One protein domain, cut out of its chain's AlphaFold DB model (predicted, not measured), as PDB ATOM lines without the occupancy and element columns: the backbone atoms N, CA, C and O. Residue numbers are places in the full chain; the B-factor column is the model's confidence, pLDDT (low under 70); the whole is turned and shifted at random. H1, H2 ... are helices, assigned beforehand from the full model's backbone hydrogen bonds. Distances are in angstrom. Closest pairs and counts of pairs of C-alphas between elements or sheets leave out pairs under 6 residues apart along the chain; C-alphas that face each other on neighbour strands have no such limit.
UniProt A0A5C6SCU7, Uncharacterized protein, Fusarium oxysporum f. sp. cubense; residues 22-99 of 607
ATOM      1  N   GLU A  22      39.637   6.683   5.218       46.25
ATOM      2  CA  GLU A  22      39.398   7.990   4.615       46.25
ATOM      3  C   GLU A  22      39.727   9.017   5.689       46.25
ATOM      4  O   GLU A  22      39.052   9.078   6.717       46.25
ATOM      5  N   ASP A  23      40.817   9.769   5.477       48.56
ATOM      6  CA  ASP A  23      41.204  10.858   6.365       48.56
ATOM      7  C   ASP A  23      39.944  11.687   6.610       48.56
ATOM      8  O   ASP A  23      39.388  12.252   5.659       48.56
ATOM      9  N   SER A  24      39.501  11.755   7.867       58.78
ATOM     10  CA  SER A  24      38.288  12.490   8.216       58.78
ATOM     11  C   SER A  24      38.400  13.939   7.721       58.78
ATOM     12  O   SER A  24      39.521  14.442   7.543       58.78
ATOM     13  N   PRO A  25      37.283  14.665   7.511       56.12
ATOM     14  CA  PRO A  25      37.307  16.054   7.039       56.12
ATOM     15  C   PRO A  25      38.353  16.904   7.772       56.12
ATOM     16  O   PRO A  25      39.149  17.611   7.152       56.12
ATOM     17  N   ARG A  26      38.432  16.706   9.091       57.91
ATOM     18  CA  ARG A  26      39.458  17.221   9.999       57.91
ATOM     19  C   ARG A  26      40.889  16.823   9.609       57.91
ATOM     20  O   ARG A  26      41.725  17.705   9.443       57.91
ATOM     21  N   GLN A  27      41.205  15.534   9.462       57.84
ATOM     22  CA  GLN A  27      42.557  15.073   9.099       57.84
ATOM     23  C   GLN A  27      43.017  15.613   7.735       57.84
ATOM     24  O   GLN A  27      44.182  15.988   7.597       57.84
ATOM     25  N   ARG A  28      42.116  15.732   6.750       68.31
ATOM     26  CA  ARG A  28      42.441  16.335   5.443       68.31
ATOM     27  C   ARG A  28      42.733  17.824   5.555       68.31
ATOM     28  O   ARG A  28      43.774  18.269   5.075       68.31
ATOM     29  N   LEU A  29      41.866  18.574   6.235       58.56
ATOM     30  CA  LEU A  29      42.045  20.013   6.441       58.56
ATOM     31  C   LEU A  29      43.315  20.322   7.255       58.56
ATOM     32  O   LEU A  29      44.053  21.237   6.899       58.56
ATOM     33  N   LEU A  30      43.635  19.512   8.272       52.41
ATOM     34  CA  LEU A  30      44.892  19.605   9.033       52.41
ATOM     35  C   LEU A  30      46.137  19.289   8.181       52.41
ATOM     36  O   LEU A  30      47.204  19.842   8.435       52.41
ATOM     37  N   LYS A  31      46.007  18.451   7.144       66.50
ATOM     38  CA  LYS A  31      47.043  18.203   6.121       66.50
ATOM     39  C   LYS A  31      47.086  19.288   5.026       66.50
ATOM     40  O   LYS A  31      47.818  19.135   4.051       66.50
ATOM     41  N   GLY A  32      46.299  20.363   5.146       52.31
ATOM     42  CA  GLY A  32      46.180  21.421   4.134       52.31
ATOM     43  C   GLY A  32      45.443  20.994   2.857       52.31
ATOM     44  O   GLY A  32      45.481  21.704   1.853       52.31
ATOM     45  N   LEU A  33      44.780  19.833   2.872       64.06
ATOM     46  CA  LEU A  33      44.055  19.281   1.732       64.06
ATOM     47  C   LEU A  33      42.596  19.739   1.749       64.06
ATOM     48  O   LEU A  33      41.923  19.710   2.779       64.06
ATOM     49  N   GLY A  34      42.073  20.088   0.575       58.81
ATOM     50  CA  GLY A  34      40.648  20.354   0.411       58.81
ATOM     51  C   GLY A  34      39.780  19.120   0.694       58.81
ATOM     52  O   GLY A  34      40.201  17.971   0.484       58.81
ATOM     53  N   LEU A  35      38.538  19.377   1.118       58.72
ATOM     54  CA  LEU A  35      37.505  18.348   1.235       58.72
ATOM     55  C   LEU A  35      37.301  17.651  -0.129       58.72
ATOM     56  O   LEU A  35      37.159  18.352  -1.146       58.72
ATOM     57  N   PRO A  36      37.320  16.304  -0.174       58.81
ATOM     58  CA  PRO A  36      37.230  15.556  -1.419       58.81
ATOM     59  C   PRO A  36      35.811  15.618  -2.024       58.81
ATOM     60  O   PRO A  36      34.878  16.090  -1.369       58.81
ATOM     61  N   PRO A  37      35.628  15.227  -3.302       55.12
ATOM     62  CA  PRO A  37      34.378  15.474  -4.029       55.12
ATOM     63  C   PRO A  37      33.127  14.798  -3.442       55.12
ATOM     64  O   PRO A  37      32.041  15.349  -3.590       55.12
ATOM     65  N   ASN A  38      33.267  13.674  -2.734       53.25
ATOM     66  CA  ASN A  38      32.196  13.016  -1.968       53.25
ATOM     67  C   ASN A  38      31.549  13.972  -0.942       53.25
ATOM     68  O   ASN A  38      30.329  14.150  -0.943       53.25
ATOM     69  N   TYR A  39      32.350  14.726  -0.181       53.00
ATOM     70  CA  TYR A  39      31.861  15.752   0.759       53.00
ATOM     71  C   TYR A  39      31.247  16.996   0.087       53.00
ATOM     72  O   TYR A  39      30.805  17.922   0.771       53.00
ATOM     73  N   ARG A  40      31.188  17.044  -1.252       50.62
ATOM     74  CA  ARG A  40      30.463  18.085  -2.003       50.62
ATOM     75  C   ARG A  40      29.005  17.711  -2.297       50.62
ATOM     76  O   ARG A  40      28.317  18.494  -2.946       50.62
ATOM     77  N   GLY A  41      28.522  16.593  -1.745       51.06
ATOM     78  CA  GLY A  41      27.102  16.415  -1.429       51.06
ATOM     79  C   GLY A  41      26.398  15.206  -2.041       51.06
ATOM     80  O   GLY A  41      25.170  15.197  -2.011       51.06
ATOM     81  N   VAL A  42      27.111  14.211  -2.587       48.66
ATOM     82  CA  VAL A  42      26.485  12.995  -3.144       48.66
ATOM     83  C   VAL A  42      27.285  11.731  -2.814       48.66
ATOM     84  O   VAL A  42      28.426  11.578  -3.247       48.66
ATOM     85  N   THR A  43      26.621  10.783  -2.158       44.09
ATOM     86  CA  THR A  43      26.943   9.348  -2.150       44.09
ATOM     87  C   THR A  43      25.684   8.587  -2.572       44.09
ATOM     88  O   THR A  43      24.574   8.953  -2.193       44.09
ATOM     89  N   GLY A  44      25.819   7.582  -3.446       48.12
ATOM     90  CA  GLY A  44      24.678   6.777  -3.921       48.12
ATOM     91  C   GLY A  44      23.531   7.555  -4.598       48.12
ATOM     92  O   GLY A  44      22.410   7.068  -4.625       48.12
ATOM     93  N   GLY A  45      23.774   8.774  -5.098       48.22
ATOM     94  CA  GLY A  45      22.755   9.639  -5.714       48.22
ATOM     95  C   GLY A  45      21.940  10.503  -4.738       48.22
ATOM     96  O   GLY A  45      21.375  11.514  -5.156       48.22
ATOM     97  N   LYS A  46      21.923  10.188  -3.435       56.66
ATOM     98  CA  LYS A  46      21.186  10.962  -2.419       56.66
ATOM     99  C   LYS A  46      22.009  12.175  -1.942       56.66
ATOM    100  O   LYS A  46      23.238  12.131  -1.869       56.66
ATOM    101  N   LYS A  47      21.328  13.291  -1.635       63.12
ATOM    102  CA  LYS A  47      21.960  14.533  -1.146       63.12
ATOM    103  C   LYS A  47      22.369  14.392   0.318       63.12
ATOM    104  O   LYS A  47      21.509  14.472   1.193       63.12
ATOM    105  N   VAL A  48      23.666  14.284   0.587       78.06
ATOM    106  CA  VAL A  48      24.182  14.152   1.960       78.06
ATOM    107  C   VAL A  48      23.873  15.434   2.766       78.06
ATOM    108  O   VAL A  48      24.187  16.534   2.279       78.06
ATOM    109  N   PRO A  49      23.242  15.344   3.956       85.69
ATOM    110  CA  PRO A  49      23.067  16.477   4.870       85.69
ATOM    111  C   PRO A  49      24.415  16.958   5.423       85.69
ATOM    112  O   PRO A  49      25.461  16.392   5.124       85.69
ATOM    113  N   PHE A  50      24.409  18.051   6.189       89.00
ATOM    114  CA  PHE A  50      25.615  18.610   6.820       89.00
ATOM    115  C   PHE A  50      26.763  18.986   5.849       89.00
ATOM    116  O   PHE A  50      27.912  19.126   6.264       89.00
ATOM    117  N   THR A  51      26.481  19.196   4.557       86.94
ATOM    118  CA  THR A  51      27.479  19.636   3.562       86.94
ATOM    119  C   THR A  51      27.253  21.092   3.123       86.94
ATOM    120  O   THR A  51      26.108  21.553   3.094       86.94
ATOM    121  N   PRO A  52      28.295  21.836   2.685       85.69
ATOM    122  CA  PRO A  52      28.153  23.226   2.216       85.69
ATOM    123  C   PRO A  52      27.173  23.405   1.043       85.69
ATOM    124  O   PRO A  52      26.626  24.493   0.837       85.69
ATOM    125  N   GLY A  53      26.963  22.346   0.252       84.31
ATOM    126  CA  GLY A  53      26.020  22.306  -0.868       84.31
ATOM    127  C   GLY A  53      24.588  21.931  -0.475       84.31
ATOM    128  O   GLY A  53      23.667  22.191  -1.249       84.31
ATOM    129  N   HIS A  54      24.368  21.364   0.715       87.50
ATOM    130  CA  HIS A  54      23.042  20.935   1.151       87.50
ATOM    131  C   HIS A  54      22.115  22.134   1.393       87.50
ATOM    132  O   HIS A  54      22.526  23.167   1.931       87.50
ATOM    133  N   ARG A  55      20.850  22.004   0.989       90.44
ATOM    134  CA  ARG A  55      19.788  22.989   1.220       90.44
ATOM    135  C   ARG A  55      18.527  22.239   1.619       90.44
ATOM    136  O   ARG A  55      18.034  21.435   0.829       90.44
ATOM    137  N   ASP A  56      18.024  22.542   2.804       92.44
ATOM    138  CA  ASP A  56      16.731  22.098   3.304       92.44
ATOM    139  C   ASP A  56      16.058  23.281   4.019       92.44
ATOM    140  O   ASP A  56      16.303  23.520   5.200       92.44
ATOM    141  N   PRO A  57      15.260  24.092   3.302       93.31
ATOM    142  CA  PRO A  57      14.687  25.331   3.832       93.31
ATOM    143  C   PRO A  57      13.490  25.103   4.776       93.31
ATOM    144  O   PRO A  57      12.767  26.049   5.067       93.31
ATOM    145  N   ILE A  58      13.255  23.854   5.200       93.31
ATOM    146  CA  ILE A  58      12.201  23.452   6.142       93.31
ATOM    147  C   ILE A  58      12.737  22.575   7.294       93.31
ATOM    148  O   ILE A  58      11.949  21.930   7.974       93.31
ATOM    149  N   ASP A  59      14.065  22.543   7.481       94.75
ATOM    150  CA  ASP A  59      14.790  21.967   8.631       94.75
ATOM    151  C   ASP A  59      14.272  20.601   9.138       94.75
ATOM    152  O   ASP A  59      13.934  20.418  10.315       94.75
ATOM    153  N   LYS A  60      14.233  19.613   8.239       93.75
ATOM    154  CA  LYS A  60      13.808  18.243   8.551       93.75
ATOM    155  C   LYS A  60      14.686  17.588   9.626       93.75
ATOM    156  O   LYS A  60      15.889  17.893   9.706       93.75
ATOM    157  N   PRO A  61      14.118  16.637  10.390       93.44
ATOM    158  CA  PRO A  61      14.912  15.750  11.230       93.44
ATOM    159  C   PRO A  61      15.898  14.939  10.378       93.44
ATOM    160  O   PRO A  61      15.647  14.671   9.199       93.44
ATOM    161  N   VAL A  62      17.030  14.568  10.976       92.94
ATOM    162  CA  VAL A  62      18.052  13.701  10.372       92.94
ATOM    163  C   VAL A  62      18.593  12.779  11.456       92.94
ATOM    164  O   VAL A  62      19.177  13.257  12.425       92.94
ATOM    165  N   ASP A  63      18.447  11.469  11.279       94.31
ATOM    166  CA  ASP A  63      18.964  10.481  12.222       94.31
ATOM    167  C   ASP A  63      20.419  10.119  11.903       94.31
ATOM    168  O   ASP A  63      20.715   9.119  11.255       94.31
ATOM    169  N   SER A  64      21.370  10.918  12.391       92.69
ATOM    170  CA  SER A  64      22.803  10.620  12.237       92.69
ATOM    171  C   SER A  64      23.300   9.401  13.027       92.69
ATOM    172  O   SER A  64      24.462   9.003  12.881       92.69
ATOM    173  N   VAL A  65      22.452   8.777  13.852       92.12
ATOM    174  CA  VAL A  65      22.756   7.463  14.424       92.12
ATOM    175  C   VAL A  65      22.422   6.391  13.385       92.12
ATOM    176  O   VAL A  65      23.340   5.680  12.975       92.12
ATOM    177  N   GLY A  66      21.171   6.338  12.918       89.19
ATOM    178  CA  GLY A  66      20.662   5.342  11.963       89.19
ATOM    179  C   GLY A  66      21.226   5.447  10.540       89.19
ATOM    180  O   GLY A  66      21.631   4.437   9.977       89.19
ATOM    181  N   ASP A  67      21.345   6.657   9.979       88.12
ATOM    182  CA  ASP A  67      21.883   6.900   8.624       88.12
ATOM    183  C   ASP A  67      23.435   6.810   8.545       88.12
ATOM    184  O   ASP A  67      24.032   7.115   7.512       88.12
ATOM    185  N   GLU A  68      24.113   6.459   9.645       85.12
ATOM    186  CA  GLU A  68      25.583   6.402   9.784       85.12
ATOM    187  C   GLU A  68      26.366   7.690   9.423       85.12
ATOM    188  O   GLU A  68      27.542   7.660   9.056       85.12
ATOM    189  N   LEU A  69      25.736   8.857   9.580       84.88
ATOM    190  CA  LEU A  69      26.298  10.172   9.230       84.88
ATOM    191  C   LEU A  69      27.197  10.751  10.341       84.88
ATOM    192  O   LEU A  69      26.891  10.567  11.510       84.88
ATOM    193  N   ASP A  70      28.221  11.545   9.994       86.50
ATOM    194  CA  ASP A  70      28.946  12.463  10.908       86.50
ATOM    195  C   ASP A  70      28.399  13.896  10.730       86.50
ATOM    196  O   ASP A  70      28.640  14.513   9.683       86.50
ATOM    197  N   PRO A  71      27.621  14.439  11.690       90.94
ATOM    198  CA  PRO A  71      27.107  15.799  11.607       90.94
ATOM    199  C   PRO A  71      28.216  16.845  11.564       90.94
ATOM    200  O   PRO A  71      29.197  16.783  12.292       90.94
ATOM    201  N   LEU A  72      28.022  17.879  10.756       90.38
ATOM    202  CA  LEU A  72      28.907  19.039  10.665       90.38
ATOM    203  C   LEU A  72      28.064  20.322  10.685       90.38
ATOM    204  O   LEU A  72      26.940  20.312  10.169       90.38
ATOM    205  N   PRO A  73      28.584  21.442  11.224       94.50
ATOM    206  CA  PRO A  73      27.833  22.689  11.347       94.50
ATOM    207  C   PRO A  73      27.733  23.429  10.000       94.50
ATOM    208  O   PRO A  73      28.308  24.501   9.810       94.50
ATOM    209  N   TRP A  74      26.976  22.847   9.063       93.75
ATOM    210  CA  TRP A  74      26.612  23.388   7.750       93.75
ATOM    211  C   TRP A  74      25.091  23.358   7.563       93.75
ATOM    212  O   TRP A  74      24.487  22.288   7.450       93.75
ATOM    213  N   ARG A  75      24.470  24.537   7.474       94.25
ATOM    214  CA  ARG A  75      23.014  24.712   7.374       94.25
ATOM    215  C   ARG A  75      22.663  25.714   6.287       94.25
ATOM    216  O   ARG A  75      23.033  26.881   6.369       94.25
ATOM    217  N   ASN A  76      21.916  25.274   5.277       91.75
ATOM    218  CA  ASN A  76      21.368  26.131   4.220       91.75
ATOM    219  C   ASN A  76      22.389  27.053   3.504       91.75
ATOM    220  O   ASN A  76      22.030  28.076   2.928       91.75
ATOM    221  N   GLY A  77      23.667  26.651   3.471       89.06
ATOM    222  CA  GLY A  77      24.777  27.412   2.874       89.06
ATOM    223  C   GLY A  77      25.558  28.300   3.843       89.06
ATOM    224  O   GLY A  77      26.573  28.867   3.450       89.06
ATOM    225  N   LEU A  78      25.114  28.390   5.095       93.00
ATOM    226  CA  LEU A  78      25.853  28.960   6.217       93.00
ATOM    227  C   LEU A  78      26.643  27.850   6.924       93.00
ATOM    228  O   LEU A  78      26.265  26.678   6.841       93.00
ATOM    229  N   GLY A  79      27.701  28.211   7.652       93.31
ATOM    230  CA  GLY A  79      28.445  27.273   8.496       93.31
ATOM    231  C   GLY A  79      29.946  27.201   8.230       93.31
ATOM    232  O   GLY A  79      30.517  28.064   7.559       93.31
ATOM    233  N   ALA A  80      30.577  26.171   8.795       88.25
ATOM    234  CA  ALA A  80      32.002  25.874   8.666       88.25
ATOM    235  C   ALA A  80      32.295  24.386   8.952       88.25
ATOM    236  O   ALA A  80      31.474  23.659   9.499       88.25
ATOM    237  N   SER A  81      33.503  23.925   8.629       84.44
ATOM    238  CA  SER A  81      34.039  22.645   9.114       84.44
ATOM    239  C   SER A  81      34.705  22.803  10.485       84.44
ATOM    240  O   SER A  81      35.391  23.799  10.721       84.44
ATOM    241  N   VAL A  82      34.607  21.793  11.351       84.06
ATOM    242  CA  VAL A  82      35.306  21.775  12.647       84.06
ATOM    243  C   VAL A  82      36.819  21.594  12.445       84.06
ATOM    244  O   VAL A  82      37.261  20.619  11.842       84.06
ATOM    245  N   LEU A  83      37.620  22.534  12.964       83.38
ATOM    246  CA  LEU A  83      39.093  22.483  12.922       83.38
ATOM    247  C   LEU A  83      39.729  21.939  14.216       83.38
ATOM    248  O   LEU A  83      40.871  21.478  14.200       83.38
ATOM    249  N   GLY A  84      39.018  22.027  15.344       84.44
ATOM    250  CA  GLY A  84      39.509  21.624  16.666       84.44
ATOM    251  C   GLY A  84      39.475  20.108  16.909       84.44
ATOM    252  O   GLY A  84      39.307  19.321  15.976       84.44
ATOM    253  N   PRO A  85      39.646  19.659  18.164       87.12
ATOM    254  CA  PRO A  85      39.199  18.336  18.600       87.12
ATOM    255  C   PRO A  85      37.690  18.151  18.353       87.12
ATOM    256  O   PRO A  85      36.936  19.121  18.377       87.12
ATOM    257  N   TRP A  86      37.258  16.909  18.130       85.19
ATOM    258  CA  TRP A  86      35.866  16.543  17.849       85.19
ATOM    259  C   TRP A  86      35.503  15.290  18.646       85.19
ATOM    260  O   TRP A  86      36.352  14.412  18.801       85.19
ATOM    261  N   ASN A  87      34.270  15.212  19.150       93.00
ATOM    262  CA  ASN A  87      33.723  14.003  19.766       93.00
ATOM    263  C   ASN A  87      32.623  13.461  18.850       93.00
ATOM    264  O   ASN A  87      31.441  13.708  19.070       93.00
ATOM    265  N   GLU A  88      33.056  12.758  17.806       87.25
ATOM    266  CA  GLU A  88      32.217  12.204  16.740       87.25
ATOM    267  C   GLU A  88      30.997  11.451  17.291       87.25
ATOM    268  O   GLU A  88      29.870  11.762  16.924       87.25
ATOM    269  N   ALA A  89      31.192  10.550  18.261       91.31
ATOM    270  CA  ALA A  89      30.107   9.777  18.866       91.31
ATOM    271  C   ALA A  89      29.030  10.661  19.526       91.31
ATOM    272  O   ALA A  89      27.839  10.392  19.370       91.31
ATOM    273  N   ARG A  90      29.421  11.744  20.214       95.88
ATOM    274  CA  ARG A  90      28.458  12.707  20.775       95.88
ATOM    275  C   ARG A  90      27.803  13.549  19.692       95.88
ATOM    276  O   ARG A  90      26.596  13.753  19.749       95.88
ATOM    277  N   SER A  91      28.552  13.990  18.691       94.19
ATOM    278  CA  SER A  91      28.003  14.761  17.577       94.19
ATOM    279  C   SER A  91      26.974  13.965  16.772       94.19
ATOM    280  O   SER A  91      25.922  14.504  16.446       94.19
ATOM    281  N   ARG A  92      27.206  12.662  16.552       93.62
ATOM    282  CA  ARG A  92      26.246  11.734  15.924       93.62
ATOM    283  C   ARG A  92      24.963  11.522  16.727       93.62
ATOM    284  O   ARG A  92      23.927  11.269  16.126       93.62
ATOM    285  N   GLN A  93      25.024  11.654  18.052       97.06
ATOM    286  CA  GLN A  93      23.853  11.654  18.939       97.06
ATOM    287  C   GLN A  93      23.153  13.021  19.030       97.06
ATOM    288  O   GLN A  93      22.120  13.108  19.679       97.06
ATOM    289  N   ASN A  94      23.738  14.095  18.480       97.69
ATOM    290  CA  ASN A  94      23.239  15.464  18.646       97.69
ATOM    291  C   ASN A  94      23.194  16.255  17.308       97.69
ATOM    292  O   ASN A  94      23.804  17.330  17.212       97.69
ATOM    293  N   PRO A  95      22.546  15.729  16.243       96.69
ATOM    294  CA  PRO A  95      22.524  16.363  14.923       96.69
ATOM    295  C   PRO A  95      21.918  17.769  14.911       96.69
ATOM    296  O   PRO A  95      22.481  18.641  14.245       96.69
ATOM    297  N   ASP A  96      20.831  18.022  15.644       98.06
ATOM    298  CA  ASP A  96      20.177  19.334  15.725       98.06
ATOM    299  C   ASP A  96      20.744  20.249  16.835       98.06
ATOM    300  O   ASP A  96      20.362  21.412  16.916       98.06
ATOM    301  N   LEU A  97      21.761  19.831  17.600       96.31
ATOM    302  CA  LEU A  97      22.689  20.772  18.260       96.31
ATOM    303  C   LEU A  97      23.911  21.112  17.391       96.31
ATOM    304  O   LEU A  97      24.412  22.237  17.447       96.31
ATOM    305  N   VAL A  98      24.405  20.176  16.571       96.25
ATOM    306  CA  VAL A  98      25.527  20.431  15.641       96.25
ATOM    307  C   VAL A  98      25.082  21.275  14.441       96.25
ATOM    308  O   VAL A  98      25.830  22.132  13.967       96.25
ATOM    309  N   ARG A  99      23.851  21.071  13.967       95.56
ATOM    310  CA  ARG A  99      23.202  21.812  12.879       95.56
ATOM    311  C   ARG A  99      21.764  22.172  13.293       95.56
ATOM    312  O   ARG A  99      20.832  21.589  12.746       95.56
TER     313      ARG A  99
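Overview. This is residues 22 to 99 of the 607 residues of an uncharacterized protein of Fusarium oxysporum f. sp. cubense (UniProt A0A5C6SCU7). Little regular structure is present: a rounded tangle of loops, with four short helices set round its outside. H1 lies towards one end of the long axis, H2 on one side, and H3 with H4 on another, while residues 41 to 87, without a named element, wind from 4 to 18 A from the mean of the C-alphas and reach the other end of the long axis near Ile 58. The printed part has 78 residues, 19 of them in H1, H2, H3 and H4 in that order, with no named strand; the class is all helix. It is compact, radius of gyration of the C-alphas 12.1 A, spanning 35 by 26 by 23 A.

Along the chain. H1, residues 25 to 30, begins at C-alpha 25 (37.307, 16.054, 7.039) and measures 8.6 A. H2, residues 37 to 40, measures 5.1 A. Two short antiparallel pairings follow: residues 42 to 43 with 46 to 47, and 74 to 75 with 78 to 79. H3, residues 88 to 92, measures 6.0 A. H4, residues 95 to 98, measures 5.1 A and ends at C-alpha 98 (25.527, 20.431, 15.641).

Arrangement. H1 and H2 are only just apart, closest 8.3 A. H3 and H4 are close but not clearly touching; their closest C-alphas, of Ser 91 and Val 98, are 6.5 A apart. In H1 and H3 every O i to N i+4 pair is within hydrogen-bond range; H2 and H4 are too short for one.

Size, cuts and confidence. The C-alphas of Lys 31 and Ile 58, the two farthest apart, are 35.2 A apart. The printed part has no cut; the link from H2 to H3 is long. Residues 22 to 47 have pLDDT under 70.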